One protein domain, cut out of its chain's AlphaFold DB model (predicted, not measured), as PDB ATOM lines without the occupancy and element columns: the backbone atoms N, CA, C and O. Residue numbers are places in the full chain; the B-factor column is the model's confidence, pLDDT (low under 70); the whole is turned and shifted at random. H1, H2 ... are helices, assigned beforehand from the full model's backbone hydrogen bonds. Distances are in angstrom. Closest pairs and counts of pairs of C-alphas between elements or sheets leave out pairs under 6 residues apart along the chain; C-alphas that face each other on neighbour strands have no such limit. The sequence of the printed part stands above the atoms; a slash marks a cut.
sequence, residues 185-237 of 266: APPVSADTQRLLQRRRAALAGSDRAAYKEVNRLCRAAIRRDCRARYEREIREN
ATOM      1  N   ALA A 185     124.432 132.007  86.191       49.31
ATOM      2  CA  ALA A 185     123.092 132.567  86.238       49.31
ATOM      3  C   ALA A 185     123.125 133.961  85.587       49.31
ATOM      4  O   ALA A 185     124.109 134.694  85.759       49.31
ATOM      5  N   PRO A 186     122.071 134.367  84.857       56.72
ATOM      6  CA  PRO A 186     122.004 135.723  84.343       56.72
ATOM      7  C   PRO A 186     122.102 136.707  85.518       56.72
ATOM      8  O   PRO A 186     121.480 136.479  86.559       56.72
ATOM      9  N   PRO A 187     122.868 137.799  85.383       62.69
ATOM     10  CA  PRO A 187     122.895 138.841  86.395       62.69
ATOM     11  C   PRO A 187     121.484 139.418  86.529       62.69
ATOM     12  O   PRO A 187     120.857 139.792  85.539       62.69
ATOM     13  N   VAL A 188     120.975 139.476  87.755       74.31
ATOM     14  CA  VAL A 188     119.666 140.061  88.041       74.31
ATOM     15  C   VAL A 188     119.895 141.260  88.947       74.31
ATOM     16  O   VAL A 188     120.246 141.090  90.114       74.31
ATOM     17  N   SER A 189     119.712 142.470  88.416       81.50
ATOM     18  CA  SER A 189     119.759 143.697  89.212       81.50
ATOM     19  C   SER A 189     118.648 143.713  90.266       81.50
ATOM     20  O   SER A 189     117.639 143.011  90.138       81.50
ATOM     21  N   ALA A 190     118.797 144.541  91.303       84.56
ATOM     22  CA  ALA A 190     117.770 144.707  92.334       84.56
ATOM     23  C   ALA A 190     116.403 145.103  91.736       84.56
ATOM     24  O   ALA A 190     115.360 144.604  92.166       84.56
ATOM     25  N   ASP A 191     116.399 145.928  90.687       84.56
ATOM     26  CA  ASP A 191     115.180 146.316  89.972       84.56
ATOM     27  C   ASP A 191     114.540 145.127  89.254       84.56
ATOM     28  O   ASP A 191     113.325 144.912  89.338       84.56
ATOM     29  N   THR A 192     115.350 144.290  88.603       84.62
ATOM     30  CA  THR A 192     114.861 143.061  87.979       84.62
ATOM     31  C   THR A 192     114.330 142.078  89.026       84.62
ATOM     32  O   THR A 192     113.286 141.464  88.800       84.62
ATOM     33  N   GLN A 193     114.958 141.971  90.202       84.56
ATOM     34  CA  GLN A 193     114.450 141.149  91.308       84.56
ATOM     35  C   GLN A 193     113.068 141.624  91.782       84.56
ATOM     36  O   GLN A 193     112.160 140.803  91.930       84.56
ATOM     37  N   ARG A 194     112.861 142.940  91.930       88.88
ATOM     38  CA  ARG A 194     111.547 143.522  92.275       88.88
ATOM     39  C   ARG A 194     110.488 143.206  91.220       88.88
ATOM     40  O   ARG A 194     109.360 142.847  91.559       88.88
ATOM     41  N   LEU A 195     110.840 143.279  89.934       86.75
ATOM     42  CA  LEU A 195     109.935 142.890  88.847       86.75
ATOM     43  C   LEU A 195     109.588 141.394  88.905       86.75
ATOM     44  O   LEU A 195     108.422 141.029  88.754       86.75
ATOM     45  N   LEU A 196     110.569 140.522  89.164       84.38
ATOM     46  CA  LEU A 196     110.340 139.083  89.327       84.38
ATOM     47  C   LEU A 196     109.406 138.781  90.510       84.38
ATOM     48  O   LEU A 196     108.506 137.952  90.363       84.38
ATOM     49  N   GLN A 197     109.573 139.470  91.644       86.31
ATOM     50  CA  GLN A 197     108.688 139.355  92.810       86.31
ATOM     51  C   GLN A 197     107.257 139.800  92.483       86.31
ATOM     52  O   GLN A 197     106.315 139.038  92.704       86.31
ATOM     53  N   ARG A 198     107.087 140.975  91.858       86.00
ATOM     54  CA  ARG A 198     105.771 141.465  91.402       86.00
ATOM     55  C   ARG A 198     105.098 140.487  90.446       86.00
ATOM     56  O   ARG A 198     103.889 140.287  90.517       86.00
ATOM     57  N   ARG A 199     105.871 139.834  89.575       86.44
ATOM     58  CA  ARG A 199     105.326 138.834  88.652       86.44
ATOM     59  C   ARG A 199     104.830 137.590  89.386       86.44
ATOM     60  O   ARG A 199     103.799 137.046  89.002       86.44
ATOM     61  N   ARG A 200     105.561 137.125  90.406       81.75
ATOM     62  CA  ARG A 200     105.133 135.992  91.246       81.75
ATOM     63  C   ARG A 200     103.835 136.324  91.979       81.75
ATOM     64  O   ARG A 200     102.920 135.513  91.940       81.75
ATOM     65  N   ALA A 201     103.729 137.528  92.542       81.50
ATOM     66  CA  ALA A 201     102.506 138.005  93.185       81.50
ATOM     67  C   ALA A 201     101.319 138.072  92.203       81.50
ATOM     68  O   ALA A 201     100.250 137.559  92.510       81.50
ATOM     69  N   ALA A 202     101.519 138.612  90.993       82.81
ATOM     70  CA  ALA A 202     100.474 138.663  89.964       82.81
ATOM     71  C   ALA A 202     100.022 137.266  89.500       82.81
ATOM     72  O   ALA A 202      98.841 137.050  89.243       82.81
ATOM     73  N   LEU A 203     100.953 136.306  89.415       79.25
ATOM     74  CA  LEU A 203     100.629 134.916  89.091       79.25
ATOM     75  C   LEU A 203      99.826 134.246  90.216       79.25
ATOM     76  O   LEU A 203      98.861 133.551  89.928       79.25
ATOM     77  N   ALA A 204     100.201 134.477  91.478       79.19
ATOM     78  CA  ALA A 204      99.483 133.955  92.640       79.19
ATOM     79  C   ALA A 204      98.075 134.559  92.771       79.19
ATOM     80  O   ALA A 204      97.119 133.846  93.053       79.19
ATOM     81  N   GLY A 205      97.934 135.858  92.490       83.19
ATOM     82  CA  GLY A 205      96.649 136.559  92.474       83.19
ATOM     83  C   GLY A 205      95.772 136.262  91.253       83.19
ATOM     84  O   GLY A 205      94.697 136.836  91.140       83.19
ATOM     85  N   SER A 206      96.219 135.404  90.325       82.81
ATOM     86  CA  SER A 206      95.525 135.090  89.063       82.81
ATOM     87  C   SER A 206      95.166 136.315  88.198       82.81
ATOM     88  O   SER A 206      94.323 136.226  87.303       82.81
ATOM     89  N   ASP A 207      95.844 137.452  88.394       86.88
ATOM     90  CA  ASP A 207      95.642 138.664  87.599       86.88
ATOM     91  C   ASP A 207      96.399 138.547  86.275       86.88
ATOM     92  O   ASP A 207      97.603 138.811  86.152       86.88
ATOM     93  N   ARG A 208      95.667 138.137  85.239       83.94
ATOM     94  CA  ARG A 208      96.225 137.903  83.908       83.94
ATOM     95  C   ARG A 208      96.734 139.181  83.238       83.94
ATOM     96  O   ARG A 208      97.689 139.096  82.458       83.94
ATOM     97  N   ALA A 209      96.109 140.331  83.483       86.00
ATOM     98  CA  ALA A 209      96.495 141.594  82.858       86.00
ATOM     99  C   ALA A 209      97.790 142.119  83.488       86.00
ATOM    100  O   ALA A 209      98.769 142.353  82.770       86.00
ATOM    101  N   ALA A 210      97.842 142.169  84.823       84.31
ATOM    102  CA  ALA A 210      99.051 142.540  85.549       84.31
ATOM    103  C   ALA A 210     100.196 141.557  85.279       84.31
ATOM    104  O   ALA A 210     101.328 141.978  85.043       84.31
ATOM    105  N   TYR A 211      99.919 140.249  85.225       82.31
ATOM    106  CA  TYR A 211     100.937 139.254  84.893       82.31
ATOM    107  C   TYR A 211     101.551 139.505  83.514       82.31
ATOM    108  O   TYR A 211     102.776 139.474  83.382       82.31
ATOM    109  N   LYS A 212     100.735 139.755  82.479       82.75
ATOM    110  CA  LYS A 212     101.237 140.001  81.117       82.75
ATOM    111  C   LYS A 212     102.151 141.222  81.069       82.75
ATOM    112  O   LYS A 212     103.233 141.131  80.482       82.75
ATOM    113  N   GLU A 213     101.742 142.317  81.701       88.75
ATOM    114  CA  GLU A 213     102.516 143.555  81.710       88.75
ATOM    115  C   GLU A 213     103.824 143.394  82.490       88.75
ATOM    116  O   GLU A 213     104.913 143.622  81.958       88.75
ATOM    117  N   VAL A 214     103.757 142.871  83.717       83.81
ATOM    118  CA  VAL A 214     104.958 142.646  84.532       83.81
ATOM    119  C   VAL A 214     105.891 141.629  83.867       83.81
ATOM    120  O   VAL A 214     107.105 141.808  83.881       83.81
ATOM    121  N   ASN A 215     105.368 140.594  83.206       82.75
ATOM    122  CA  ASN A 215     106.181 139.640  82.449       82.75
ATOM    123  C   ASN A 215     106.907 140.303  81.264       82.75
ATOM    124  O   ASN A 215     108.071 139.984  81.003       82.75
ATOM    125  N   ARG A 216     106.271 141.253  80.563       79.69
ATOM    126  CA  ARG A 216     106.923 142.049  79.511       79.69
ATOM    127  C   ARG A 216     108.077 142.875  80.086       79.69
ATOM    128  O   ARG A 216     109.170 142.847  79.513       79.69
ATOM    129  N   LEU A 217     107.854 143.537  81.222       83.44
ATOM    130  CA  LEU A 217     108.859 144.342  81.920       83.44
ATOM    131  C   LEU A 217     110.024 143.490  82.443       83.44
ATOM    132  O   LEU A 217     111.173 143.813  82.154       83.44
ATOM    133  N   CYS A 218     109.757 142.357  83.107       79.38
ATOM    134  CA  CYS A 218     110.788 141.405  83.543       79.38
ATOM    135  C   CYS A 218     111.699 141.003  82.384       79.38
ATOM    136  O   CYS A 218     112.919 141.059  82.493       79.38
ATOM    137  N   ARG A 219     111.107 140.611  81.248       70.50
ATOM    138  CA  ARG A 219     111.869 140.188  80.069       70.50
ATOM    139  C   ARG A 219     112.751 141.315  79.532       70.50
ATOM    140  O   ARG A 219     113.834 141.036  79.031       70.50
ATOM    141  N   ALA A 220     112.283 142.562  79.573       70.81
ATOM    142  CA  ALA A 220     113.073 143.714  79.147       70.81
ATOM    143  C   ALA A 220     114.226 144.017  80.113       70.81
ATOM    144  O   ALA A 220     115.341 144.247  79.653       70.81
ATOM    145  N   ALA A 221     113.968 143.955  81.420       74.12
ATOM    146  CA  ALA A 221     114.959 144.220  82.456       74.12
ATOM    147  C   ALA A 221     116.078 143.165  82.469       74.12
ATOM    148  O   ALA A 221     117.245 143.526  82.379       74.12
ATOM    149  N   ILE A 222     115.738 141.870  82.396       71.12
ATOM    150  CA  ILE A 222     116.728 140.782  82.270       71.12
ATOM    151  C   ILE A 222     117.621 140.991  81.039       71.12
ATOM    152  O   ILE A 222     118.836 140.860  81.122       71.12
ATOM    153  N   ARG A 223     117.044 141.371  79.886       66.38
ATOM    154  CA  ARG A 223     117.839 141.657  78.676       66.38
ATOM    155  C   ARG A 223     118.812 142.812  78.878       66.38
ATOM    156  O   ARG A 223     119.922 142.750  78.356       66.38
ATOM    157  N   ARG A 224     118.386 143.862  79.582       73.31
ATOM    158  CA  ARG A 224     119.235 145.010  79.903       73.31
ATOM    159  C   ARG A 224     120.390 144.586  80.811       73.31
ATOM    160  O   ARG A 224     121.527 144.915  80.495       73.31
ATOM    161  N   ASP A 225     120.109 143.827  81.865       71.38
ATOM    162  CA  ASP A 225     121.116 143.379  82.834       71.38
ATOM    163  C   ASP A 225     122.146 142.439  82.196       71.38
ATOM    164  O   ASP A 225     123.351 142.647  82.347       71.38
ATOM    165  N   CYS A 226     121.691 141.449  81.417       64.44
ATOM    166  CA  CYS A 226     122.575 140.563  80.657       64.44
ATOM    167  C   CYS A 226     123.463 141.361  79.697       64.44
ATOM    168  O   CYS A 226     124.675 141.172  79.695       64.44
ATOM    169  N   ARG A 227     122.885 142.292  78.922       66.94
ATOM    170  CA  ARG A 227     123.652 143.134  77.992       66.94
ATOM    171  C   ARG A 227     124.713 143.950  78.723       66.94
ATOM    172  O   ARG A 227     125.863 143.937  78.307       66.94
ATOM    173  N   ALA A 228     124.341 144.616  79.813       70.50
ATOM    174  CA  ALA A 228     125.268 145.433  80.587       70.50
ATOM    175  C   ALA A 228     126.435 144.606  81.154       70.50
ATOM    176  O   ALA A 228     127.561 145.095  81.212       70.50
ATOM    177  N   ARG A 229     126.186 143.349  81.550       69.81
ATOM    178  CA  ARG A 229     127.249 142.423  81.959       69.81
ATOM    179  C   ARG A 229     128.143 142.034  80.793       69.81
ATOM    180  O   ARG A 229     129.351 142.135  80.935       69.81
ATOM    181  N   TYR A 230     127.575 141.629  79.662       61.84
ATOM    182  CA  TYR A 230     128.373 141.208  78.511       61.84
ATOM    183  C   TYR A 230     129.228 142.352  77.969       61.84
ATOM    184  O   TYR A 230     130.415 142.175  77.727       61.84
ATOM    185  N   GLU A 231     128.664 143.554  77.860       66.50
ATOM    186  CA  GLU A 231     129.414 144.750  77.466       66.50
ATOM    187  C   GLU A 231     130.559 145.059  78.439       66.50
ATOM    188  O   GLU A 231     131.620 145.520  78.013       66.50
ATOM    189  N   ARG A 232     130.362 144.795  79.735       69.50
ATOM    190  CA  ARG A 232     131.404 144.936  80.755       69.50
ATOM    191  C   ARG A 232     132.486 143.869  80.604       69.50
ATOM    192  O   ARG A 232     133.646 144.236  80.473       69.50
ATOM    193  N   GLU A 233     132.114 142.591  80.559       64.06
ATOM    194  CA  GLU A 233     133.049 141.463  80.426       64.06
ATOM    195  C   GLU A 233     133.879 141.575  79.145       64.06
ATOM    196  O   GLU A 233     135.089 141.393  79.183       64.06
ATOM    197  N   ILE A 234     133.267 141.959  78.021       62.28
ATOM    198  CA  ILE A 234     133.984 142.185  76.759       62.28
ATOM    199  C   ILE A 234     134.977 143.342  76.899       62.28
ATOM    200  O   ILE A 234     136.109 143.232  76.433       62.28
ATOM    201  N   ARG A 235     134.587 144.451  77.543       65.12
ATOM    202  CA  ARG A 235     135.468 145.611  77.764       65.12
ATOM    203  C   ARG A 235     136.628 145.297  78.708       65.12
ATOM    204  O   ARG A 235     137.725 145.810  78.508       65.12
ATOM    205  N   GLU A 236     136.384 144.496  79.737       63.28
ATOM    206  CA  GLU A 236     137.387 144.104  80.730       63.28
ATOM    207  C   GLU A 236     138.343 143.039  80.162       63.28
ATOM    208  O   GLU A 236     139.559 143.172  80.305       63.28
ATOM    209  N   ASN A 237     137.828 142.057  79.413       55.78
ATOM    210  CA  ASN A 237     138.627 140.975  78.823       55.78
ATOM    211  C   ASN A 237     139.332 141.343  77.511       55.78
ATOM    212  O   ASN A 237     140.211 140.608  77.071       55.78
TER     213      ASN A 237
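What this domain is: This is residues 185 to 237 of the 266 residues of an uncharacterized protein of Amphibalanus amphitrite (UniProt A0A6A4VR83). A helical hairpin with unequal arms: a shorter helix, H1, of 15 residues, and a longer one, H2, of 30 residues, fold back on each other through a tight turn, with H1 packed along residues 208 to 222 of H2, whose far end sticks out alone at residues 231 to 237. The long helix makes the longest axis. The printed part has 53 residues with two named helices, H1 then H2, and no named strand; its class is all helix. It is loose, with a radius of gyration of the C-alphas of 13.3 A, and its outline is a rod spanning 45 by 15 by 14 A.

Where its parts are: Residues 185 to 189 come before the first named helix. H1 is residues 190 to 204, 21.2 A from first to last C-alpha, and begins with C-alpha 190 at (117.770, 144.707, 92.334). Residues 205 to 207 link it to H2, residues 208 to 237, which is 42.8 A long from C-alpha 208 at (96.225, 137.903, 83.908) to C-alpha 237 at (138.627, 140.975, 78.823).

How they stand to each other: H1 and H2 form a helical hairpin, two helices that follow each other, touch and run opposite ways. Their lines stand at a shallow tilt of 26 degrees. They touch with 18 pairs of C-alphas within 8 A, and the closest C-alphas, those of Ala 202 and Tyr 211, are 5.1 A apart. H2 touches H1 with residues 208 to 222 alone. In H1 and H2 every O i to N i+4 pair is within hydrogen-bond range.

The domain as a whole: The two C-alphas farthest apart, those of Ser 206 and Asn 237, are 44.7 A apart. The printed part has no cut, and the link from H1 to H2 is tight. Residues 231 to 237 of H2 stand free. The mean pLDDT of the printed part is 76.1; it is under 70 at residues 185 to 187, 223, 226 to 227 and 229 to 237.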